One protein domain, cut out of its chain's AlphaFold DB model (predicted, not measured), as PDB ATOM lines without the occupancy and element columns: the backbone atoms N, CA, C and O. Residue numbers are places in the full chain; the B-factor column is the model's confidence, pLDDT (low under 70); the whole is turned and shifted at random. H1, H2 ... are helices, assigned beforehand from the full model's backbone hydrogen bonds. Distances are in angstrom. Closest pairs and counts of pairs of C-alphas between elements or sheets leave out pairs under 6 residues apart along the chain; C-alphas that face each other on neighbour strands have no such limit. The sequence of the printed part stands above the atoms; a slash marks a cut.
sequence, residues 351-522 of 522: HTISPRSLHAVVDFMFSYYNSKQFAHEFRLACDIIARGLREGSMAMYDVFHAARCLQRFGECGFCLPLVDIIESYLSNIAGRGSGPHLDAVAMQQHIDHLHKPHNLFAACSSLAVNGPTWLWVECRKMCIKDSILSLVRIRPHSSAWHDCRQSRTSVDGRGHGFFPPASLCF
ATOM      1  N   HIS A 351     -18.695  34.864 -19.666       82.94
ATOM      2  CA  HIS A 351     -19.096  34.772 -21.075       82.94
ATOM      3  C   HIS A 351     -18.057  35.331 -22.064       82.94
ATOM      4  O   HIS A 351     -18.108  35.001 -23.244       82.94
ATOM      5  N   THR A 352     -17.112  36.160 -21.606       81.88
ATOM      6  CA  THR A 352     -16.048  36.743 -22.456       81.88
ATOM      7  C   THR A 352     -14.739  35.962 -22.408       81.88
ATOM      8  O   THR A 352     -13.750  36.353 -23.027       81.88
ATOM      9  N   ILE A 353     -14.721  34.863 -21.656       84.31
ATOM     10  CA  ILE A 353     -13.499  34.125 -21.399       84.31
ATOM     11  C   ILE A 353     -12.987  33.431 -22.666       84.31
ATOM     12  O   ILE A 353     -13.718  32.703 -23.338       84.31
ATOM     13  N   SER A 354     -11.692  33.593 -22.940       88.75
ATOM     14  CA  SER A 354     -10.998  32.891 -24.014       88.75
ATOM     15  C   SER A 354     -10.852  31.391 -23.702       88.75
ATOM     16  O   SER A 354     -10.336  31.013 -22.646       88.75
ATOM     17  N   PRO A 355     -11.212  30.488 -24.635       91.31
ATOM     18  CA  PRO A 355     -10.930  29.059 -24.487       91.31
ATOM     19  C   PRO A 355      -9.433  28.757 -24.311       91.31
ATOM     20  O   PRO A 355      -9.071  27.775 -23.664       91.31
ATOM     21  N   ARG A 356      -8.547  29.597 -24.868       92.25
ATOM     22  CA  ARG A 356      -7.091  29.394 -24.790       92.25
ATOM     23  C   ARG A 356      -6.557  29.587 -23.372       92.25
ATOM     24  O   ARG A 356      -5.775  28.755 -22.915       92.25
ATOM     25  N   SER A 357      -6.994  30.629 -22.672       91.50
ATOM     26  CA  SER A 357      -6.581  30.868 -21.287       91.50
ATOM     27  C   SER A 357      -7.189  29.848 -20.335       91.50
ATOM     28  O   SER A 357      -6.493  29.380 -19.438       91.50
ATOM     29  N   LEU A 358      -8.430  29.403 -20.559       93.19
ATOM     30  CA  LEU A 358      -9.001  28.282 -19.800       93.19
ATOM     31  C   LEU A 358      -8.209  26.989 -19.991       93.19
ATOM     32  O   LEU A 358      -7.956  26.290 -19.011       93.19
ATOM     33  N   HIS A 359      -7.779  26.685 -21.219       93.69
ATOM     34  CA  HIS A 359      -6.887  25.553 -21.468       93.69
ATOM     35  C   HIS A 359      -5.589  25.679 -20.667       93.69
ATOM     36  O   HIS A 359      -5.210  24.730 -19.988       93.69
ATOM     37  N   ALA A 360      -4.962  26.858 -20.671       92.88
ATOM     38  CA  ALA A 360      -3.756  27.112 -19.888       92.88
ATOM     39  C   ALA A 360      -3.989  26.943 -18.372       92.88
ATOM     40  O   ALA A 360      -3.153  26.353 -17.691       92.88
ATOM     41  N   VAL A 361      -5.137  27.383 -17.839       93.88
ATOM     42  CA  VAL A 361      -5.512  27.176 -16.425       93.88
ATOM     43  C   VAL A 361      -5.706  25.689 -16.104       93.88
ATOM     44  O   VAL A 361      -5.247  25.219 -15.064       93.88
ATOM     45  N   VAL A 362      -6.350  24.927 -16.993       94.00
ATOM     46  CA  VAL A 362      -6.524  23.474 -16.835       94.00
ATOM     47  C   VAL A 362      -5.178  22.751 -16.883       94.00
ATOM     48  O   VAL A 362      -4.906  21.897 -16.037       94.00
ATOM     49  N   ASP A 363      -4.315  23.104 -17.831       92.12
ATOM     50  CA  ASP A 363      -2.982  22.521 -17.943       92.12
ATOM     51  C   ASP A 363      -2.126  22.854 -16.720       92.12
ATOM     52  O   ASP A 363      -1.451  21.967 -16.192       92.12
ATOM     53  N   PHE A 364      -2.212  24.085 -16.205       90.50
ATOM     54  CA  PHE A 364      -1.584  24.483 -14.946       90.50
ATOM     55  C   PHE A 364      -2.078  23.626 -13.772       90.50
ATOM     56  O   PHE A 364      -1.268  23.017 -13.072       90.50
ATOM     57  N   MET A 365      -3.399  23.514 -13.590       92.44
ATOM     58  CA  MET A 365      -4.011  22.709 -12.525       92.44
ATOM     59  C   MET A 365      -3.462  21.276 -12.521       92.44
ATOM     60  O   MET A 365      -3.105  20.752 -11.466       92.44
ATOM     61  N   PHE A 366      -3.361  20.638 -13.690       91.00
ATOM     62  CA  PHE A 366      -2.836  19.278 -13.777       91.00
ATOM     63  C   PHE A 366      -1.314  19.186 -13.644       91.00
ATOM     64  O   PHE A 366      -0.821  18.211 -13.077       91.00
ATOM     65  N   SER A 367      -0.566  20.173 -14.137       88.62
ATOM     66  CA  SER A 367       0.903  20.185 -14.065       88.62
ATOM     67  C   SER A 367       1.397  20.303 -12.622       88.62
ATOM     68  O   SER A 367       2.424  19.727 -12.265       88.62
ATOM     69  N   TYR A 368       0.626  20.981 -11.769       85.94
ATOM     70  CA  TYR A 368       0.967  21.229 -10.370       85.94
ATOM     71  C   TYR A 368       0.063  20.499  -9.369       85.94
ATOM     72  O   TYR A 368       0.137  20.770  -8.173       85.94
ATOM     73  N   TYR A 369      -0.724  19.520  -9.831       84.81
ATOM     74  CA  TYR A 369      -1.717  18.786  -9.036       84.81
ATOM     75  C   TYR A 369      -1.177  18.240  -7.700       84.81
ATOM     76  O   TYR A 369      -1.825  18.339  -6.663       84.81
ATOM     77  N   ASN A 370       0.036  17.680  -7.720       82.75
ATOM     78  CA  ASN A 370       0.691  17.096  -6.543       82.75
ATOM     79  C   ASN A 370       1.745  18.018  -5.910       82.75
ATOM     80  O   ASN A 370       2.483  17.596  -5.013       82.75
ATOM     81  N   SER A 371       1.860  19.261  -6.379       84.00
ATOM     82  CA  SER A 371       2.856  20.187  -5.859       84.00
ATOM     83  C   SER A 371       2.371  20.833  -4.567       84.00
ATOM     84  O   SER A 371       1.368  21.538  -4.540       84.00
ATOM     85  N   LYS A 372       3.128  20.639  -3.483       82.06
ATOM     86  CA  LYS A 372       2.887  21.355  -2.219       82.06
ATOM     87  C   LYS A 372       3.189  22.847  -2.329       82.06
ATOM     88  O   LYS A 372       2.611  23.628  -1.584       82.06
ATOM     89  N   GLN A 373       4.104  23.208  -3.226       81.38
ATOM     90  CA  GLN A 373       4.541  24.581  -3.437       81.38
ATOM     91  C   GLN A 373       3.411  25.433  -4.030       81.38
ATOM     92  O   GLN A 373       3.156  26.525  -3.543       81.38
ATOM     93  N   PHE A 374       2.655  24.875  -4.980       81.19
ATOM     94  CA  PHE A 374       1.594  25.582  -5.706       81.19
ATOM     95  C   PHE A 374       0.183  25.286  -5.173       81.19
ATOM     96  O   PHE A 374      -0.791  25.267  -5.926       81.19
ATOM     97  N   ALA A 375       0.041  24.975  -3.881       85.31
ATOM     98  CA  ALA A 375      -1.243  24.540  -3.326       85.31
ATOM     99  C   ALA A 375      -2.327  25.638  -3.387       85.31
ATOM    100  O   ALA A 375      -3.515  25.334  -3.543       85.31
ATOM    101  N   HIS A 376      -1.936  26.912  -3.270       86.75
ATOM    102  CA  HIS A 376      -2.860  28.046  -3.320       86.75
ATOM    103  C   HIS A 376      -3.308  28.352  -4.753       86.75
ATOM    104  O   HIS A 376      -4.490  28.567  -5.007       86.75
ATOM    105  N   GLU A 377      -2.372  28.322  -5.690       89.88
ATOM    106  CA  GLU A 377      -2.547  28.535  -7.122       89.88
ATOM    107  C   GLU A 377      -3.377  27.405  -7.728       89.88
ATOM    108  O   GLU A 377      -4.315  27.657  -8.480       89.88
ATOM    109  N   PHE A 378      -3.098  26.160  -7.332       90.19
ATOM    110  CA  PHE A 378      -3.908  24.994  -7.674       90.19
ATOM    111  C   PHE A 378      -5.366  25.189  -7.254       90.19
ATOM    112  O   PHE A 378      -6.284  24.958  -8.046       90.19
ATOM    113  N   ARG A 379      -5.595  25.661  -6.021       90.75
ATOM    114  CA  ARG A 379      -6.944  25.953  -5.534       90.75
ATOM    115  C   ARG A 379      -7.615  27.058  -6.350       90.75
ATOM    116  O   ARG A 379      -8.760  26.878  -6.746       90.75
ATOM    117  N   LEU A 380      -6.910  28.150  -6.657       92.25
ATOM    118  CA  LEU A 380      -7.445  29.226  -7.500       92.25
ATOM    119  C   LEU A 380      -7.810  28.731  -8.905       92.25
ATOM    120  O   LEU A 380      -8.871  29.086  -9.414       92.25
ATOM    121  N   ALA A 381      -6.975  27.886  -9.515       93.94
ATOM    122  CA  ALA A 381      -7.268  27.268 -10.805       93.94
ATOM    123  C   ALA A 381      -8.536  26.400 -10.739       93.94
ATOM    124  O   ALA A 381      -9.398  26.498 -11.614       93.94
ATOM    125  N   CYS A 382      -8.699  25.611  -9.670       93.38
ATOM    126  CA  CYS A 382      -9.920  24.839  -9.444       93.38
ATOM    127  C   CYS A 382     -11.146  25.744  -9.272       93.38
ATOM    128  O   CYS A 382     -12.183  25.472  -9.872       93.38
ATOM    129  N   ASP A 383     -11.022  26.836  -8.511       93.25
ATOM    130  CA  ASP A 383     -12.099  27.804  -8.284       93.25
ATOM    131  C   ASP A 383     -12.529  28.491  -9.593       93.25
ATOM    132  O   ASP A 383     -13.726  28.657  -9.833       93.25
ATOM    133  N   ILE A 384     -11.575  28.848 -10.464       94.50
ATOM    134  CA  ILE A 384     -11.840  29.399 -11.805       94.50
ATOM    135  C   ILE A 384     -12.664  28.408 -12.634       94.50
ATOM    136  O   ILE A 384     -13.702  28.777 -13.184       94.50
ATOM    137  N   ILE A 385     -12.220  27.149 -12.701       95.06
ATOM    138  CA  ILE A 385     -12.880  26.099 -13.488       95.06
ATOM    139  C   ILE A 385     -14.279  25.817 -12.933       95.06
ATOM    140  O   ILE A 385     -15.256  25.810 -13.681       95.06
ATOM    141  N   ALA A 386     -14.392  25.622 -11.617       93.31
ATOM    142  CA  ALA A 386     -15.659  25.377 -10.942       93.31
ATOM    143  C   ALA A 386     -16.641  26.526 -11.189       93.31
ATOM    144  O   ALA A 386     -17.792  26.284 -11.544       93.31
ATOM    145  N   ARG A 387     -16.192  27.782 -11.076       92.06
ATOM    146  CA  ARG A 387     -17.039  28.945 -11.346       92.06
ATOM    147  C   ARG A 387     -17.473  29.007 -12.808       92.06
ATOM    148  O   ARG A 387     -18.665  29.120 -13.055       92.06
ATOM    149  N   GLY A 388     -16.555  28.854 -13.762       91.50
ATOM    150  CA  GLY A 388     -16.901  28.839 -15.187       91.50
ATOM    151  C   GLY A 388     -17.950  27.773 -15.528       91.50
ATOM    152  O   GLY A 388     -18.899  28.050 -16.259       91.50
ATOM    153  N   LEU A 389     -17.828  26.579 -14.939       91.75
ATOM    154  CA  LEU A 389     -18.811  25.503 -15.086       91.75
ATOM    155  C   LEU A 389     -20.148  25.836 -14.418       91.75
ATOM    156  O   LEU A 389     -21.189  25.586 -15.011       91.75
ATOM    157  N   ARG A 390     -20.131  26.412 -13.211       90.06
ATOM    158  CA  ARG A 390     -21.333  26.784 -12.444       90.06
ATOM    159  C   ARG A 390     -22.156  27.864 -13.131       90.06
ATOM    160  O   ARG A 390     -23.376  27.763 -13.157       90.06
ATOM    161  N   GLU A 391     -21.491  28.854 -13.711       87.62
ATOM    162  CA  GLU A 391     -22.142  29.934 -14.458       87.62
ATOM    163  C   GLU A 391     -22.583  29.498 -15.868       87.62
ATOM    164  O   GLU A 391     -23.253  30.248 -16.570       87.62
ATOM    165  N   GLY A 392     -22.244  28.276 -16.299       86.25
ATOM    166  CA  GLY A 392     -22.680  27.739 -17.590       86.25
ATOM    167  C   GLY A 392     -21.856  28.231 -18.784       86.25
ATOM    168  O   GLY A 392     -22.373  28.291 -19.898       86.25
ATOM    169  N   SER A 393     -20.582  28.584 -18.583       88.75
ATOM    170  CA  SER A 393     -19.697  29.032 -19.665       88.75
ATOM    171  C   SER A 393     -19.435  27.910 -20.675       88.75
ATOM    172  O   SER A 393     -18.719  26.953 -20.371       88.75
ATOM    173  N   MET A 394     -19.965  28.047 -21.896       88.50
ATOM    174  CA  MET A 394     -19.755  27.083 -22.987       88.50
ATOM    175  C   MET A 394     -18.271  26.824 -23.255       88.50
ATOM    176  O   MET A 394     -17.854  25.673 -23.336       88.50
ATOM    177  N   ALA A 395     -17.454  27.882 -23.275       91.00
ATOM    178  CA  ALA A 395     -16.010  27.763 -23.449       91.00
ATOM    179  C   ALA A 395     -15.368  26.870 -22.374       91.00
ATOM    180  O   ALA A 395     -14.509  26.048 -22.683       91.00
ATOM    181  N   MET A 396     -15.798  26.984 -21.112       93.19
ATOM    182  CA  MET A 396     -15.289  26.132 -20.036       93.19
ATOM    183  C   MET A 396     -15.745  24.682 -20.190       93.19
ATOM    184  O   MET A 396     -14.942  23.776 -19.977       93.19
ATOM    185  N   TYR A 397     -16.995  24.443 -20.586       91.81
ATOM    186  CA  TYR A 397     -17.491  23.095 -20.870       91.81
ATOM    187  C   TYR A 397     -16.705  22.429 -22.009       91.81
ATOM    188  O   TYR A 397     -16.222  21.302 -21.841       91.81
ATOM    189  N   ASP A 398     -16.487  23.146 -23.111       91.81
ATOM    190  CA  ASP A 398     -15.719  22.669 -24.262       91.81
ATOM    191  C   ASP A 398     -14.281  22.324 -23.872       91.81
ATOM    192  O   ASP A 398     -13.808  21.220 -24.150       91.81
ATOM    193  N   VAL A 399     -13.598  23.226 -23.157       94.75
ATOM    194  CA  VAL A 399     -12.229  23.009 -22.665       94.75
ATOM    195  C   VAL A 399     -12.173  21.832 -21.693       94.75
ATOM    196  O   VAL A 399     -11.292  20.980 -21.803       94.75
ATOM    197  N   PHE A 400     -13.127  21.735 -20.765       94.06
ATOM    198  CA  PHE A 400     -13.198  20.650 -19.785       94.06
ATOM    199  C   PHE A 400     -13.355  19.279 -20.460       94.06
ATOM    200  O   PHE A 400     -12.716  18.297 -20.061       94.06
ATOM    201  N   HIS A 401     -14.174  19.211 -21.511       92.25
ATOM    202  CA  HIS A 401     -14.356  18.005 -22.311       92.25
ATOM    203  C   HIS A 401     -13.132  17.700 -23.187       92.25
ATOM    204  O   HIS A 401     -12.645  16.565 -23.183       92.25
ATOM    205  N   ALA A 402     -12.598  18.697 -23.898       93.94
ATOM    206  CA  ALA A 402     -11.442  18.558 -24.784       93.94
ATOM    207  C   ALA A 402     -10.177  18.123 -24.028       93.94
ATOM    208  O   ALA A 402      -9.466  17.225 -24.479       93.94
ATOM    209  N   ALA A 403      -9.945  18.685 -22.839       93.81
ATOM    210  CA  ALA A 403      -8.841  18.321 -21.952       93.81
ATOM    211  C   ALA A 403      -9.063  16.994 -21.199       93.81
ATOM    212  O   ALA A 403      -8.191  16.564 -20.439       93.81
ATOM    213  N   ARG A 404     -10.215  16.331 -21.406       94.00
ATOM    214  CA  ARG A 404     -10.590  15.051 -20.783       94.00
ATOM    215  C   ARG A 404     -10.464  15.088 -19.257       94.00
ATOM    216  O   ARG A 404     -10.004  14.123 -18.647       94.00
ATOM    217  N   CYS A 405     -10.888  16.189 -18.632       94.25
ATOM    218  CA  CYS A 405     -10.650  16.439 -17.208       94.25
ATOM    219  C   CYS A 405     -11.129  15.292 -16.303       94.25
ATOM    220  O   CYS A 405     -10.389  14.874 -15.418       94.25
ATOM    221  N   LEU A 406     -12.311  14.715 -16.566       92.38
ATOM    222  CA  LEU A 406     -12.837  13.583 -15.784       92.38
ATOM    223  C   LEU A 406     -11.938  12.341 -15.831       92.38
ATOM    224  O   LEU A 406     -11.794  11.664 -14.819       92.38
ATOM    225  N   GLN A 407     -11.330  12.050 -16.983       91.75
ATOM    226  CA  GLN A 407     -10.415  10.912 -17.133       91.75
ATOM    227  C   GLN A 407      -9.141  11.165 -16.333       91.75
ATOM    228  O   GLN A 407      -8.757  10.350 -15.500       91.75
ATOM    229  N   ARG A 408      -8.551  12.354 -16.506       92.31
ATOM    230  CA  ARG A 408      -7.328  12.755 -15.802       92.31
ATOM    231  C   ARG A 408      -7.513  12.795 -14.283       92.31
ATOM    232  O   ARG A 408      -6.604  12.416 -13.555       92.31
ATOM    233  N   PHE A 409      -8.690  13.178 -13.778       90.25
ATOM    234  CA  PHE A 409      -8.991  13.086 -12.342       90.25
ATOM    235  C   PHE A 409      -8.926  11.647 -11.819       90.25
ATOM    236  O   PHE A 409      -8.422  11.422 -10.721       90.25
ATOM    237  N   GLY A 410      -9.380  10.668 -12.607       86.06
ATOM    238  CA  GLY A 410      -9.250   9.249 -12.264       86.06
ATOM    239  C   GLY A 410      -7.795   8.770 -12.177       86.06
ATOM    240  O   GLY A 410      -7.502   7.856 -11.410       86.06
ATOM    241  N   GLU A 411      -6.885   9.401 -12.923       87.12
ATOM    242  CA  GLU A 411      -5.460   9.053 -12.989       87.12
ATOM    243  C   GLU A 411      -4.620   9.748 -11.905       87.12
ATOM    244  O   GLU A 411      -3.699   9.148 -11.352       87.12
ATOM    245  N   CYS A 412      -4.925  11.009 -11.586       81.31
ATOM    246  CA  CYS A 412      -4.123  11.827 -10.670       81.31
ATOM    247  C   CYS A 412      -4.443  11.601  -9.179       81.31
ATOM    248  O   CYS A 412      -3.685  12.054  -8.321       81.31
ATOM    249  N   GLY A 413      -5.531  10.892  -8.861       78.31
ATOM    250  CA  GLY A 413      -6.072  10.761  -7.504       78.31
ATOM    251  C   GLY A 413      -7.060  11.882  -7.177       78.31
ATOM    252  O   GLY A 413      -7.185  12.841  -7.931       78.31
ATOM    253  N   PHE A 414      -7.777  11.783  -6.056       81.00
ATOM    254  CA  PHE A 414      -8.895  12.683  -5.746       81.00
ATOM    255  C   PHE A 414      -8.575  13.622  -4.580       81.00
ATOM    256  O   PHE A 414      -8.027  13.196  -3.562       81.00
ATOM    257  N   CYS A 415      -8.948  14.896  -4.706       82.94
ATOM    258  CA  CYS A 415      -8.718  15.907  -3.681       82.94
ATOM    259  C   CYS A 415      -9.914  16.857  -3.532       82.94
ATOM    260  O   CYS A 415     -10.822  16.888  -4.361       82.94
ATOM    261  N   LEU A 416      -9.914  17.623  -2.441       82.81
ATOM    262  CA  LEU A 416     -11.032  18.477  -2.046       82.81
ATOM    263  C   LEU A 416     -11.465  19.503  -3.111       82.81
ATOM    264  O   LEU A 416     -12.658  19.534  -3.398       82.81
ATOM    265  N   PRO A 417     -10.563  20.303  -3.715       86.25
ATOM    266  CA  PRO A 417     -10.957  21.271  -4.745       86.25
ATOM    267  C   PRO A 417     -11.619  20.659  -5.989       86.25
ATOM    268  O   PRO A 417     -12.403  21.328  -6.656       86.25
ATOM    269  N   LEU A 418     -11.364  19.379  -6.297       88.56
ATOM    270  CA  LEU A 418     -12.038  18.709  -7.415       88.56
ATOM    271  C   LEU A 418     -13.529  18.487  -7.151       88.56
ATOM    272  O   LEU A 418     -14.303  18.405  -8.101       88.56
ATOM    273  N   VAL A 419     -13.943  18.396  -5.884       88.75
ATOM    274  CA  VAL A 419     -15.360  18.263  -5.518       88.75
ATOM    275  C   VAL A 419     -16.140  19.454  -6.058       88.75
ATOM    276  O   VAL A 419     -17.130  19.254  -6.757       88.75
ATOM    277  N   ASP A 420     -15.639  20.670  -5.836       89.19
ATOM    278  CA  ASP A 420     -16.299  21.904  -6.268       89.19
ATOM    279  C   ASP A 420     -16.432  21.973  -7.797       89.19
ATOM    280  O   ASP A 420     -17.456  22.428  -8.316       89.19
ATOM    281  N   ILE A 421     -15.431  21.472  -8.530       93.31
ATOM    282  CA  ILE A 421     -15.469  21.360  -9.994       93.31
ATOM    283  C   ILE A 421     -16.568  20.389 -10.432       93.31
ATOM    284  O   ILE A 421     -17.373  20.733 -11.297       93.31
ATOM    285  N   ILE A 422     -16.621  19.185  -9.850       92.12
ATOM    286  CA  ILE A 422     -17.609  18.167 -10.230       92.12
ATOM    287  C   ILE A 422     -19.021  18.615  -9.861       92.12
ATOM    288  O   ILE A 422     -19.924  18.502 -10.683       92.12
ATOM    289  N   GLU A 423     -19.232  19.169  -8.672       90.00
ATOM    290  CA  GLU A 423     -20.538  19.699  -8.277       90.00
ATOM    291  C   GLU A 423     -20.997  20.812  -9.219       90.00
ATOM    292  O   GLU A 423     -22.143  20.811  -9.673       90.00
ATOM    293  N   SER A 424     -20.083  21.709  -9.595       90.62
ATOM    294  CA  SER A 424     -20.380  22.778 -10.547       90.62
ATOM    295  C   SER A 424     -20.686  22.227 -11.945       90.62
ATOM    296  O   SER A 424     -21.681  22.632 -12.542       90.62
ATOM    297  N   TYR A 425     -19.928  21.233 -12.426       91.44
ATOM    298  CA  TYR A 425     -20.193  20.529 -13.688       91.44
ATOM    299  C   TYR A 425     -21.597  19.905 -13.712       91.44
ATOM    300  O   TYR A 425     -22.325  20.038 -14.698       91.44
ATOM    301  N   LEU A 426     -21.994  19.258 -12.612       89.00
ATOM    302  CA  LEU A 426     -23.290  18.591 -12.478       89.00
ATOM    303  C   LEU A 426     -24.454  19.567 -12.314       89.00
ATOM    304  O   LEU A 426     -25.553  19.251 -12.761       89.00
ATOM    305  N   SER A 427     -24.240  20.726 -11.687       85.31
ATOM    306  CA  SER A 427     -25.311  21.683 -11.380       85.31
ATOM    307  C   SER A 427     -26.100  22.116 -12.624       85.31
ATOM    308  O   SER A 427     -27.334  22.093 -12.602       85.31
ATOM    309  N   ASN A 428     -25.412  22.394 -13.735       80.31
ATOM    310  CA  ASN A 428     -26.060  22.767 -14.993       80.31
ATOM    311  C   ASN A 428     -26.523  21.558 -15.814       80.31
ATOM    312  O   ASN A 428     -27.598  21.612 -16.404       80.31
ATOM    313  N   ILE A 429     -25.799  20.432 -15.793       83.50
ATOM    314  CA  ILE A 429     -26.207  19.215 -16.524       83.50
ATOM    315  C   ILE A 429     -27.476  18.589 -15.925       83.50
ATOM    316  O   ILE A 429     -28.325  18.074 -16.647       83.50
ATOM    317  N   ALA A 430     -27.626  18.632 -14.601       75.56
ATOM    318  CA  ALA A 430     -28.788  18.094 -13.897       75.56
ATOM    319  C   ALA A 430     -29.995  19.056 -13.884       75.56
ATOM    320  O   ALA A 430     -30.976  18.774 -13.196       75.56
ATOM    321  N   GLY A 431     -29.920  20.196 -14.585       67.31
ATOM    322  CA  GLY A 431     -30.993  21.193 -14.637       67.31
ATOM    323  C   GLY A 431     -31.271  21.892 -13.300       67.31
ATOM    324  O   GLY A 431     -32.391  22.338 -13.070       67.31
ATOM    325  N   ARG A 432     -30.283  21.953 -12.392       59.00
ATOM    326  CA  ARG A 432     -30.400  22.641 -11.090       59.00
ATOM    327  C   ARG A 432     -29.929  24.102 -11.126       59.00
ATOM    328  O   ARG A 432     -30.156  24.815 -10.152       59.00
ATOM    329  N   GLY A 433     -29.275  24.536 -12.203       56.38
ATOM    330  CA  GLY A 433     -28.855  25.925 -12.419       56.38
ATOM    331  C   GLY A 433     -30.001  26.841 -12.864       56.38
ATOM    332  O   GLY A 433     -30.972  26.400 -13.476       56.38
ATOM    333  N   SER A 434     -29.887  28.136 -12.564       46.72
ATOM    334  CA  SER A 434     -30.910  29.161 -12.820       46.72
ATOM    335  C   SER A 434     -30.940  29.719 -14.256       46.72
ATOM    336  O   SER A 434     -31.519  30.782 -14.465       46.72
ATOM    337  N   GLY A 435     -30.361  29.047 -15.260       53.06
ATOM    338  CA  GLY A 435     -30.374  29.554 -16.640       53.06
ATOM    339  C   GLY A 435     -30.040  28.509 -17.715       53.06
ATOM    340  O   GLY A 435     -29.158  27.678 -17.496       53.06
ATOM    341  N   PRO A 436     -30.709  28.528 -18.889       50.53
ATOM    342  CA  PRO A 436     -30.389  27.657 -20.014       50.53
ATOM    343  C   PRO A 436     -29.341  28.336 -20.910       50.53
ATOM    344  O   PRO A 436     -29.685  29.156 -21.759       50.53
ATOM    345  N   HIS A 437     -28.061  28.003 -20.727       64.69
ATOM    346  CA  HIS A 437     -26.992  28.460 -21.632       64.69
ATOM    347  C   HIS A 437     -26.317  27.339 -22.431       64.69
ATOM    348  O   HIS A 437     -25.710  27.625 -23.459       64.69
ATOM    349  N   LEU A 438     -26.484  26.074 -22.031       71.12
ATOM    350  CA  LEU A 438     -26.121  24.923 -22.858       71.12
ATOM    351  C   LEU A 438     -27.293  24.550 -23.764       71.12
ATOM    352  O   LEU A 438     -28.412  24.345 -23.286       71.12
ATOM    353  N   ASP A 439     -27.037  24.429 -25.065       80.00
ATOM    354  CA  ASP A 439     -28.019  23.835 -25.963       80.00
ATOM    355  C   ASP A 439     -28.236  22.345 -25.621       80.00
ATOM    356  O   ASP A 439     -27.405  21.681 -24.988       80.00
ATOM    357  N   ALA A 440     -29.392  21.806 -26.012       82.94
ATOM    358  CA  ALA A 440     -29.769  20.437 -25.667       82.94
ATOM    359  C   ALA A 440     -28.796  19.383 -26.232       82.94
ATOM    360  O   ALA A 440     -28.656  18.303 -25.654       82.94
ATOM    361  N   VAL A 441     -28.120  19.685 -27.345       85.81
ATOM    362  CA  VAL A 441     -27.190  18.767 -28.011       85.81
ATOM    363  C   VAL A 441     -25.879  18.694 -27.231       85.81
ATOM    364  O   VAL A 441     -25.431  17.597 -26.902       85.81
ATOM    365  N   ALA A 442     -25.301  19.839 -26.878       84.44
ATOM    366  CA  ALA A 442     -24.113  19.950 -26.046       84.44
ATOM    367  C   ALA A 442     -24.361  19.322 -24.669       84.44
ATOM    368  O   ALA A 442     -23.569  18.497 -24.209       84.44
ATOM    369  N   MET A 443     -25.509  19.606 -24.042       86.06
ATOM    370  CA  MET A 443     -25.881  18.972 -22.774       86.06
ATOM    371  C   MET A 443     -25.911  17.442 -22.897       86.06
ATOM    372  O   MET A 443     -25.332  16.742 -22.066       86.06
ATOM    373  N   GLN A 444     -26.521  16.909 -23.961       88.62
ATOM    374  CA  GLN A 444     -26.575  15.469 -24.200       88.62
ATOM    375  C   GLN A 444     -25.177  14.863 -24.408       88.62
ATOM    376  O   GLN A 444     -24.876  13.815 -23.836       88.62
ATOM    377  N   GLN A 445     -24.288  15.546 -25.133       90.25
ATOM    378  CA  GLN A 445     -22.894  15.121 -25.300       90.25
ATOM    379  C   GLN A 445     -22.150  15.039 -23.961       90.25
ATOM    380  O   GLN A 445     -21.457  14.053 -23.696       90.25
ATOM    381  N   HIS A 446     -22.327  16.028 -23.081       90.38
ATOM    382  CA  HIS A 446     -21.731  16.022 -21.745       90.38
ATOM    383  C   HIS A 446     -22.298  14.916 -20.848       90.38
ATOM    384  O   HIS A 446     -21.538  14.291 -20.100       90.38
ATOM    385  N   ILE A 447     -23.600  14.620 -20.955       90.75
ATOM    386  CA  ILE A 447     -24.242  13.481 -20.278       90.75
ATOM    387  C   ILE A 447     -23.640  12.162 -20.762       90.75
ATOM    388  O   ILE A 447     -23.292  11.313 -19.937       90.75
ATOM    389  N   ASP A 448     -23.491  11.980 -22.073       91.81
ATOM    390  CA  ASP A 448     -22.931  10.759 -22.654       91.81
ATOM    391  C   ASP A 448     -21.451  10.592 -22.306       91.81
ATOM    392  O   ASP A 448     -21.009   9.487 -21.987       91.81
ATOM    393  N   HIS A 449     -20.686  11.686 -22.288       91.88
ATOM    394  CA  HIS A 449     -19.304  11.675 -21.829       91.88
ATOM    395  C   HIS A 449     -19.201  11.287 -20.349       91.88
ATOM    396  O   HIS A 449     -18.395  10.423 -20.001       91.88
ATOM    397  N   LEU A 450     -20.013  11.893 -19.480       92.25
ATOM    398  CA  LEU A 450     -20.043  11.605 -18.043       92.25
ATOM    399  C   LEU A 450     -20.407  10.142 -17.755       92.25
ATOM    400  O   LEU A 450     -19.811   9.528 -16.879       92.25
ATOM    401  N   HIS A 451     -21.330   9.563 -18.530       92.31
ATOM    402  CA  HIS A 451     -21.780   8.178 -18.368       92.31
ATOM    403  C   HIS A 451     -20.885   7.139 -19.058       92.31
ATOM    404  O   HIS A 451     -21.279   5.981 -19.180       92.31
ATOM    405  N   LYS A 452     -19.665   7.493 -19.466       92.25
ATOM    406  CA  LYS A 452     -18.633   6.483 -19.738       92.25
ATOM    407  C   LYS A 452     -18.190   5.866 -18.403       92.25
ATOM    408  O   LYS A 452     -17.923   6.633 -17.479       92.25
ATOM    409  N   PRO A 453     -18.046   4.530 -18.280       88.38
ATOM    410  CA  PRO A 453     -17.775   3.867 -16.998       88.38
ATOM    411  C   PRO A 453     -16.634   4.486 -16.181       88.38
ATOM    412  O   PRO A 453     -16.785   4.733 -14.988       88.38
ATOM    413  N   HIS A 454     -15.515   4.808 -16.839       88.44
ATOM    414  CA  HIS A 454     -14.348   5.399 -16.184       88.44
ATOM    415  C   HIS A 454     -14.595   6.834 -15.687       88.44
ATOM    416  O   HIS A 454     -14.215   7.182 -14.572       88.44
ATOM    417  N   ASN A 455     -15.294   7.647 -16.482       92.25
ATOM    418  CA  ASN A 455     -15.622   9.032 -16.136       92.25
ATOM    419  C   ASN A 455     -16.621   9.094 -14.981       92.25
ATOM    420  O   ASN A 455     -16.477   9.920 -14.080       92.25
ATOM    421  N   LEU A 456     -17.605   8.194 -14.997       91.50
ATOM    422  CA  LEU A 456     -18.600   8.070 -13.941       91.50
ATOM    423  C   LEU A 456     -17.940   7.660 -12.623       91.50
ATOM    424  O   LEU A 456     -18.202   8.267 -11.587       91.50
ATOM    425  N   PHE A 457     -17.022   6.689 -12.676       89.94
ATOM    426  CA  PHE A 457     -16.234   6.282 -11.517       89.94
ATOM    427  C   PHE A 457     -15.390   7.433 -10.960       89.94
ATOM    428  O   PHE A 457     -15.406   7.660  -9.749       89.94
ATOM    429  N   ALA A 458     -14.696   8.186 -11.817       89.75
ATOM    430  CA  ALA A 458     -13.913   9.345 -11.397       89.75
ATOM    431  C   ALA A 458     -14.793  10.433 -10.759       89.75
ATOM    432  O   ALA A 458     -14.449  10.951  -9.700       89.75
ATOM    433  N   ALA A 459     -15.960  10.734 -11.339       90.25
ATOM    434  CA  ALA A 459     -16.901  11.700 -10.775       90.25
ATOM    435  C   ALA A 459     -17.426  11.255  -9.398       90.25
ATOM    436  O   ALA A 459     -17.372  12.028  -8.442       90.25
ATOM    437  N   CYS A 460     -17.875  10.001  -9.265       89.25
ATOM    438  CA  CYS A 460     -18.315   9.447  -7.984       89.25
ATOM    439  C   CYS A 460     -17.205   9.473  -6.929       89.25
ATOM    440  O   CYS A 460     -17.460   9.824  -5.780       89.25
ATOM    441  N   SER A 461     -15.985   9.103  -7.314       87.31
ATOM    442  CA  SER A 461     -14.850   9.022  -6.393       87.31
ATOM    443  C   SER A 461     -14.381  10.404  -5.941       87.31
ATOM    444  O   SER A 461     -14.122  10.587  -4.756       87.31
ATOM    445  N   SER A 462     -14.369  11.392  -6.844       86.38
ATOM    446  CA  SER A 462     -14.142  12.801  -6.501       86.38
ATOM    447  C   SER A 462     -15.166  13.296  -5.484       86.38
ATOM    448  O   SER A 462     -14.780  13.791  -4.432       86.38
ATOM    449  N   LEU A 463     -16.466  13.103  -5.745       86.69
ATOM    450  CA  LEU A 463     -17.538  13.531  -4.836       86.69
ATOM    451  C   LEU A 463     -17.463  12.860  -3.458       86.69
ATOM    452  O   LEU A 463     -17.896  13.437  -2.468       86.69
ATOM    453  N   ALA A 464     -16.909  11.651  -3.378       83.44
ATOM    454  CA  ALA A 464     -16.759  10.918  -2.126       83.44
ATOM    455  C   ALA A 464     -15.590  11.392  -1.254       83.44
ATOM    456  O   ALA A 464     -15.482  10.967  -0.099       83.44
ATOM    457  N   VAL A 465     -14.719  12.269  -1.771       79.88
ATOM    458  CA  VAL A 465     -13.590  12.799  -1.004       79.88
ATOM    459  C   VAL A 465     -14.093  13.616   0.183       79.88
ATOM    460  O   VAL A 465     -14.671  14.703   0.057       79.88
ATOM    461  N   ASN A 466     -13.798  13.100   1.375       66.12
ATOM    462  CA  ASN A 466     -13.974  13.818   2.625       66.12
ATOM    463  C   ASN A 466     -12.717  14.617   2.963       66.12
ATOM    464  O   ASN A 466     -11.596  14.120   2.887       66.12
ATOM    465  N   GLY A 467     -12.922  15.872   3.353       58.34
ATOM    466  CA  GLY A 467     -11.843  16.730   3.823       58.34
ATOM    467  C   GLY A 467     -11.389  16.378   5.235       58.34
ATOM    468  O   GLY A 467     -12.194  15.869   6.013       58.34
ATOM    469  N   PRO A 468     -10.142  16.709   5.616       50.59
ATOM    470  CA  PRO A 468      -9.631  16.487   6.971       50.59
ATOM    471  C   PRO A 468     -10.267  17.400   8.040       50.59
ATOM    472  O   PRO A 468      -9.926  17.316   9.219       50.59
ATOM    473  N   THR A 469     -11.192  18.291   7.672       49.47
ATOM    474  CA  THR A 469     -11.816  19.244   8.595       49.47
ATOM    475  C   THR A 469     -12.961  18.610   9.390       49.47
ATOM    476  O   THR A 469     -14.120  18.581   8.981       49.47
ATOM    477  N   TRP A 470     -12.612  18.170  10.596       50.75
ATOM    478  CA  TRP A 470     -13.467  17.678  11.684       50.75
ATOM    479  C   TRP A 470     -14.651  18.594  12.062       50.75
ATOM    480  O   TRP A 470     -15.605  18.126  12.674       50.75
ATOM    481  N   LEU A 471     -14.641  19.869  11.657       44.84
ATOM    482  CA  LEU A 471     -15.696  20.848  11.960       44.84
ATOM    483  C   LEU A 471     -16.941  20.777  11.049       44.84
ATOM    484  O   LEU A 471     -17.933  21.426  11.354       44.84
ATOM    485  N   TRP A 472     -16.928  19.991   9.962       53.28
ATOM    486  CA  TRP A 472     -18.015  19.989   8.958       53.28
ATOM    487  C   TRP A 472     -18.481  18.592   8.516       53.28
ATOM    488  O   TRP A 472     -19.159  18.451   7.499       53.28
ATOM    489  N   VAL A 473     -18.126  17.543   9.263       56.06
ATOM    490  CA  VAL A 473     -18.312  16.141   8.840       56.06
ATOM    491  C   VAL A 473     -19.785  15.789   8.581       56.06
ATOM    492  O   VAL A 473     -20.085  15.143   7.578       56.06
ATOM    493  N   GLU A 474     -20.716  16.237   9.429       56.53
ATOM    494  CA  GLU A 474     -22.149  15.924   9.281       56.53
ATOM    495  C   GLU A 474     -22.785  16.655   8.084       56.53
ATOM    496  O   GLU A 474     -23.451  16.033   7.256       56.53
ATOM    497  N   CYS A 475     -22.515  17.959   7.941       60.69
ATOM    498  CA  CYS A 475     -23.012  18.769   6.821       60.69
ATOM    499  C   CYS A 475     -22.476  18.250   5.482       60.69
ATOM    500  O   CYS A 475     -23.210  18.150   4.499       60.69
ATOM    501  N   ARG A 476     -21.200  17.845   5.453       68.06
ATOM    502  CA  ARG A 476     -20.560  17.333   4.244       68.06
ATOM    503  C   ARG A 476     -21.106  15.968   3.829       68.06
ATOM    504  O   ARG A 476     -21.320  15.758   2.642       68.06
ATOM    505  N   LYS A 477     -21.411  15.064   4.768       66.81
ATOM    506  CA  LYS A 477     -22.062  13.777   4.445       66.81
ATOM    507  C   LYS A 477     -23.403  13.968   3.732       66.81
ATOM    508  O   LYS A 477     -23.693  13.228   2.793       66.81
ATOM    509  N   MET A 478     -24.205  14.949   4.160       68.88
ATOM    510  CA  MET A 478     -25.459  15.284   3.476       68.88
ATOM    511  C   MET A 478     -25.204  15.829   2.066       68.88
ATOM    512  O   MET A 478     -25.817  15.342   1.120       68.88
ATOM    513  N   CYS A 479     -24.227  16.730   1.904       74.75
ATOM    514  CA  CYS A 479     -23.850  17.264   0.590       74.75
ATOM    515  C   CYS A 479     -23.377  16.160  -0.371       74.75
ATOM    516  O   CYS A 479     -23.841  16.097  -1.501       74.75
ATOM    517  N   ILE A 480     -22.540  15.221   0.091       78.94
ATOM    518  CA  ILE A 480     -22.068  14.085  -0.724       78.94
ATOM    519  C   ILE A 480     -23.249  13.260  -1.235       78.94
ATOM    520  O   ILE A 480     -23.312  12.923  -2.420       78.94
ATOM    521  N   LYS A 481     -24.200  12.941  -0.348       80.94
ATOM    522  CA  LYS A 481     -25.402  12.194  -0.722       80.94
ATOM    523  C   LYS A 481     -26.200  12.947  -1.785       80.94
ATOM    524  O   LYS A 481     -26.616  12.331  -2.764       80.94
ATOM    525  N   ASP A 482     -26.388  14.252  -1.620       81.81
ATOM    526  CA  ASP A 482     -27.139  15.080  -2.562       81.81
ATOM    527  C   ASP A 482     -26.438  15.226  -3.919       81.81
ATOM    528  O   ASP A 482     -27.101  15.177  -4.961       81.81
ATOM    529  N   SER A 483     -25.110  15.332  -3.936       82.62
ATOM    530  CA  SER A 483     -24.302  15.406  -5.158       82.62
ATOM    531  C   SER A 483     -24.318  14.077  -5.922       82.62
ATOM    532  O   SER A 483     -24.586  14.056  -7.125       82.62
ATOM    533  N   ILE A 484     -24.162  12.946  -5.225       83.94
ATOM    534  CA  ILE A 484     -24.302  11.604  -5.815       83.94
ATOM    535  C   ILE A 484     -25.729  11.376  -6.330       83.94
ATOM    536  O   ILE A 484     -25.917  10.891  -7.444       83.94
ATOM    537  N   LEU A 485     -26.750  11.760  -5.560       84.88
ATOM    538  CA  LEU A 485     -28.148  11.688  -5.994       84.88
ATOM    539  C   LEU A 485     -28.398  12.507  -7.258       84.88
ATOM    540  O   LEU A 485     -29.142  12.078  -8.137       84.88
ATOM    541  N   SER A 486     -27.794  13.690  -7.344       84.50
ATOM    542  CA  SER A 486     -27.897  14.547  -8.524       84.50
ATOM    543  C   SER A 486     -27.288  13.870  -9.747       84.50
ATOM    544  O   SER A 486     -27.914  13.880 -10.800       84.50
ATOM    545  N   LEU A 487     -26.146  13.197  -9.588       87.88
ATOM    546  CA  LEU A 487     -25.521  12.403 -10.644       87.88
ATOM    547  C   LEU A 487     -26.410  11.227 -11.094       87.88
ATOM    548  O   LEU A 487     -26.621  11.041 -12.290       87.88
ATOM    549  N   VAL A 488     -26.991  10.473 -10.152       87.69
ATOM    550  CA  VAL A 488     -27.910   9.352 -10.449       87.69
ATOM    551  C   VAL A 488     -29.146   9.820 -11.215       87.69
ATOM    552  O   VAL A 488     -29.583   9.151 -12.153       87.69
ATOM    553  N   ARG A 489     -29.698  10.986 -10.861       87.94
ATOM    554  CA  ARG A 489     -30.896  11.545 -11.507       87.94
ATOM    555  C   ARG A 489     -30.692  11.904 -12.979       87.94
ATOM    556  O   ARG A 489     -31.678  11.908 -13.708       87.94
ATOM    557  N   ILE A 490     -29.460  12.160 -13.427       86.62
ATOM    558  CA  ILE A 490     -29.175  12.495 -14.832       86.62
ATOM    559  C   ILE A 490     -29.508  11.313 -15.758       86.62
ATOM    560  O   ILE A 490     -30.121  11.504 -16.806       86.62
ATOM    561  N   ARG A 491     -29.128  10.080 -15.386       89.19
ATOM    562  CA  ARG A 491     -29.467   8.862 -16.146       89.19
ATOM    563  C   ARG A 491     -29.546   7.638 -15.217       89.19
ATOM    564  O   ARG A 491     -28.597   6.849 -15.148       89.19
ATOM    565  N   PRO A 492     -30.683   7.429 -14.527       84.69
ATOM    566  CA  PRO A 492     -30.803   6.418 -13.468       84.69
ATOM    567  C   PRO A 492     -30.678   4.974 -13.974       84.69
ATOM    568  O   PRO A 492     -30.245   4.095 -13.238       84.69
ATOM    569  N   HIS A 493     -31.012   4.724 -15.242       86.69
ATOM    570  CA  HIS A 493     -31.007   3.386 -15.846       86.69
ATOM    571  C   HIS A 493     -29.778   3.109 -16.728       86.69
ATOM    572  O   HIS A 493     -29.798   2.189 -17.542       86.69
ATOM    573  N   SER A 494     -28.709   3.904 -16.610       87.56
ATOM    574  CA  SER A 494     -27.482   3.677 -17.386       87.56
ATOM    575  C   SER A 494     -26.785   2.377 -16.967       87.56
ATOM    576  O   SER A 494     -26.525   2.171 -15.780       87.56
ATOM    577  N   SER A 495     -26.391   1.536 -17.929       87.69
ATOM    578  CA  SER A 495     -25.570   0.341 -17.665       87.69
ATOM    579  C   SER A 495     -24.200   0.690 -17.071       87.69
ATOM    580  O   SER A 495     -23.654  -0.091 -16.297       87.69
ATOM    581  N   ALA A 496     -23.693   1.900 -17.325       87.94
ATOM    582  CA  ALA A 496     -22.424   2.382 -16.780       87.94
ATOM    583  C   ALA A 496     -22.375   2.390 -15.241       87.94
ATOM    584  O   ALA A 496     -21.294   2.286 -14.663       87.94
ATOM    585  N   TRP A 497     -23.527   2.466 -14.559       86.88
ATOM    586  CA  TRP A 497     -23.600   2.351 -13.099       86.88
ATOM    587  C   TRP A 497     -23.170   0.974 -12.591       86.88
ATOM    588  O   TRP A 497     -22.590   0.860 -11.513       86.88
ATOM    589  N   HIS A 498     -23.446  -0.082 -13.355       85.38
ATOM    590  CA  HIS A 498     -22.991  -1.426 -13.024       85.38
ATOM    591  C   HIS A 498     -21.461  -1.512 -13.099       85.38
ATOM    592  O   HIS A 498     -20.822  -1.912 -12.126       85.38
ATOM    593  N   ASP A 499     -20.875  -1.026 -14.189       84.12
ATOM    594  CA  ASP A 499     -19.426  -1.058 -14.412       84.12
ATOM    595  C   ASP A 499     -18.669  -0.155 -13.421       84.12
ATOM    596  O   ASP A 499     -17.616  -0.522 -12.894       84.12
ATOM    597  N   CYS A 500     -19.246   1.003 -13.084       83.56
ATOM    598  CA  CYS A 500     -18.744   1.890 -12.034       83.56
ATOM    599  C   CYS A 500     -18.692   1.184 -10.667       83.56
ATOM    600  O   CYS A 500     -17.713   1.326  -9.932       83.56
ATOM    601  N   ARG A 501     -19.717   0.391 -10.319       81.88
ATOM    602  CA  ARG A 501     -19.740  -0.396  -9.072       81.88
ATOM    603  C   ARG A 501     -18.706  -1.521  -9.080       81.88
ATOM    604  O   ARG A 501     -18.072  -1.749  -8.054       81.88
ATOM    605  N   GLN A 502     -18.505  -2.188 -10.218       77.56
ATOM    606  CA  GLN A 502     -17.488  -3.237 -10.355       77.56
ATOM    607  C   GLN A 502     -16.054  -2.693 -10.292       77.56
ATOM    608  O   GLN A 502     -15.178  -3.321  -9.710       77.56
ATOM    609  N   SER A 503     -15.805  -1.492 -10.813       71.00
ATOM    610  CA  SER A 503     -14.479  -0.863 -10.737       71.00
ATOM    611  C   SER A 503     -14.039  -0.628  -9.280       71.00
ATOM    612  O   SER A 503     -12.854  -0.748  -8.966       71.00
ATOM    613  N   ARG A 504     -14.990  -0.418  -8.356       60.00
ATOM    614  CA  ARG A 504     -14.742  -0.264  -6.911       60.00
ATOM    615  C   ARG A 504     -14.115  -1.505  -6.270       60.00
ATOM    616  O   ARG A 504     -13.154  -1.379  -5.518       60.00
ATOM    617  N   THR A 505     -14.622  -2.697  -6.589       53.06
ATOM    618  CA  THR A 505     -14.173  -3.946  -5.947       53.06
ATOM    619  C   THR A 505     -12.738  -4.325  -6.317       53.06
ATOM    620  O   THR A 505     -12.103  -5.074  -5.585       53.06
ATOM    621  N   SER A 506     -12.204  -3.776  -7.413       49.09
ATOM    622  CA  SER A 506     -10.806  -3.965  -7.822       49.09
ATOM    623  C   SER A 506      -9.805  -3.053  -7.089       49.09
ATOM    624  O   SER A 506      -8.646  -3.429  -6.918       49.09
ATOM    625  N   VAL A 507     -10.241  -1.876  -6.616       50.56
ATOM    626  CA  VAL A 507      -9.381  -0.868  -5.956       50.56
ATOM    627  C   VAL A 507      -9.270  -1.107  -4.442       50.56
ATOM    628  O   VAL A 507      -8.225  -0.832  -3.852       50.56
ATOM    629  N   ASP A 508     -10.282  -1.730  -3.824       44.91
ATOM    630  CA  ASP A 508     -10.309  -2.095  -2.393       44.91
ATOM    631  C   ASP A 508      -9.209  -3.105  -1.967       44.91
ATOM    632  O   ASP A 508      -9.001  -3.338  -0.778       44.91
ATOM    633  N   GLY A 509      -8.418  -3.645  -2.906       40.97
ATOM    634  CA  GLY A 509      -7.196  -4.404  -2.605       40.97
ATOM    635  C   GLY A 509      -6.041  -3.568  -2.020       40.97
ATOM    636  O   GLY A 509      -5.056  -4.139  -1.556       40.97
ATOM    637  N   ARG A 510      -6.141  -2.226  -2.015       35.38
ATOM    638  CA  ARG A 510      -5.166  -1.297  -1.404       35.38
ATOM    639  C   ARG A 510      -5.771  -0.472  -0.252       35.38
ATOM    640  O   ARG A 510      -5.685   0.745  -0.230       35.38
ATOM    641  N   GLY A 511      -6.373  -1.139   0.730       32.25
ATOM    642  CA  GLY A 511      -6.228  -0.787   2.153       32.25
ATOM    643  C   GLY A 511      -6.822   0.508   2.741       32.25
ATOM    644  O   GLY A 511      -6.668   0.689   3.945       32.25
ATOM    645  N   HIS A 512      -7.524   1.376   2.007       36.09
ATOM    646  CA  HIS A 512      -8.267   2.493   2.617       36.09
ATOM    647  C   HIS A 512      -9.650   2.650   1.976       36.09
ATOM    648  O   HIS A 512      -9.773   3.078   0.832       36.09
ATOM    649  N   GLY A 513     -10.701   2.289   2.718       37.50
ATOM    650  CA  GLY A 513     -12.087   2.366   2.256       37.50
ATOM    651  C   GLY A 513     -12.525   3.811   2.003       37.50
ATOM    652  O   GLY A 513     -12.676   4.591   2.941       37.50
ATOM    653  N   PHE A 514     -12.747   4.151   0.733       40.16
ATOM    654  CA  PHE A 514     -13.129   5.496   0.279       40.16
ATOM    655  C   PHE A 514     -14.625   5.828   0.459       40.16
ATOM    656  O   PHE A 514     -15.004   6.990   0.367       40.16
ATOM    657  N   PHE A 515     -15.486   4.845   0.750       38.16
ATOM    658  CA  PHE A 515     -16.931   5.050   0.915       38.16
ATOM    659  C   PHE A 515     -17.452   4.427   2.218       38.16
ATOM    660  O   PHE A 515     -17.219   3.241   2.456       38.16
ATOM    661  N   PRO A 516     -18.243   5.152   3.035       35.06
ATOM    662  CA  PRO A 516     -19.060   4.523   4.064       35.06
ATOM    663  C   PRO A 516     -20.044   3.541   3.403       35.06
ATOM    664  O   PRO A 516     -20.744   3.950   2.465       35.06
ATOM    665  N   PRO A 517     -20.188   2.301   3.911       33.84
ATOM    666  CA  PRO A 517     -21.076   1.276   3.347       33.84
ATOM    667  C   PRO A 517     -22.531   1.731   3.143       33.84
ATOM    668  O   PRO A 517     -23.243   1.172   2.318       33.84
ATOM    669  N   ALA A 518     -22.970   2.766   3.866       33.38
ATOM    670  CA  ALA A 518     -24.352   3.239   3.899       33.38
ATOM    671  C   ALA A 518     -24.696   4.380   2.915       33.38
ATOM    672  O   ALA A 518     -25.842   4.816   2.880       33.38
ATOM    673  N   SER A 519     -23.742   4.899   2.132       35.03
ATOM    674  CA  SER A 519     -23.969   6.104   1.301       35.03
ATOM    675  C   SER A 519     -24.394   5.836  -0.153       35.03
ATOM    676  O   SER A 519     -24.733   6.773  -0.871       35.03
ATOM    677  N   LEU A 520     -24.439   4.569  -0.578       39.19
ATOM    678  CA  LEU A 520     -24.729   4.164  -1.963       39.19
ATOM    679  C   LEU A 520     -25.634   2.917  -2.056       39.19
ATOM    680  O   LEU A 520     -25.493   2.114  -2.976       39.19
ATOM    681  N   CYS A 521     -26.581   2.746  -1.129       31.22
ATOM    682  CA  CYS A 521     -27.739   1.884  -1.394       31.22
ATOM    683  C   CYS A 521     -28.683   2.624  -2.359       31.22
ATOM    684  O   CYS A 521     -29.632   3.269  -1.917       31.22
ATOM    685  N   PHE A 522     -28.360   2.574  -3.654       35.84
ATOM    686  CA  PHE A 522     -29.230   2.955  -4.770       35.84
ATOM    687  C   PHE A 522     -29.502   1.750  -5.659       35.84
ATOM    688  O   PHE A 522     -28.514   1.077  -6.054       35.84
TER     689      PHE A 522
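What this domain is: This is residues 351 to 522 of the 522 residues of an uncharacterized protein of Armillaria solidipes (UniProt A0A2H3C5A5). Nine helices pack at mostly crossed angles into one body, with H5 and H7 in its middle. At one end H2 runs side by side with H5, and H1 and H3 pack on H2; at the other end H9 packs on H7, while H8 packs on H5 and H7. Residues 469 to 475 and 505 to 512 stick out. The printed part has 172 residues with helices H1 to H9 in chain order and no named strand; its class is all helix. It is compact, with a radius of gyration of the C-alphas of 15.7 A and spans of 44 by 41 by 29 A.

How they stand to each other: The longest helix, H8, residues 473 to 490, touches H7, residues 453 to 463, with residues 480 to 484 alone; the closest C-alphas, Leu 463 and Ile 480, are 6.1 A apart. The two form a helical hairpin at a shallow tilt of 26 degrees, opposite ways. H8 touches H5, residues 416 to 429, with residues 483 to 490 alone, closest at the C-alphas of Glu 423 and Ser 483, 6.5 A. H7 is the hub, touching five helices. It touches H9, residues 496 to 510, closest at C-alphas 453 and 496, 4.9 A. H4, residues 405 to 412, is about perpendicular to H7 at 75 degrees and touches it, closest at C-alphas 410 and 458, 4.7 A. H6, residues 440 to 450, and H7 touch only at the corner, and only just, with 3 pairs of C-alphas within 8 A. H2, residues 375 to 390, touches H5 at a shallow tilt of 8 degrees, the same way; their closest C-alphas, 386 and 421, are 4.1 A apart. H1, residues 355 to 367, and H2 touch as a helical hairpin, closest at C-alphas 365 and 378, 5.4 A. H3, residues 394 to 402, touches H1, closest at C-alphas 355 and 395, 5.3 A. H1 and H9 are apart. Each O i to N i+4 pair is within hydrogen-bond range in H1, H2, H3, H4, H6, H7 and H8, against 6 of 10 in H5 and 5 of 11 in H9, where 8 of 12 O i to N i+3 pairs are within range.

Where its parts are: From first to last C-alpha H8 measures 26.3 A, H9 23.4 A, H2 22.2 A and H5 21.0 A. H1 begins at C-alpha 355 (-10.930, 29.059, -24.487), and H9 ends at C-alpha 510 (-5.166, -1.297, -1.404).

The domain as a whole: The C-alphas farthest apart, Thr 352 and Gly 509, are 46.5 A apart. The printed part has no cut, and no link is long. The pLDDT is under 70 in residues 431 to 437, 466 to 478 and 504 to 522.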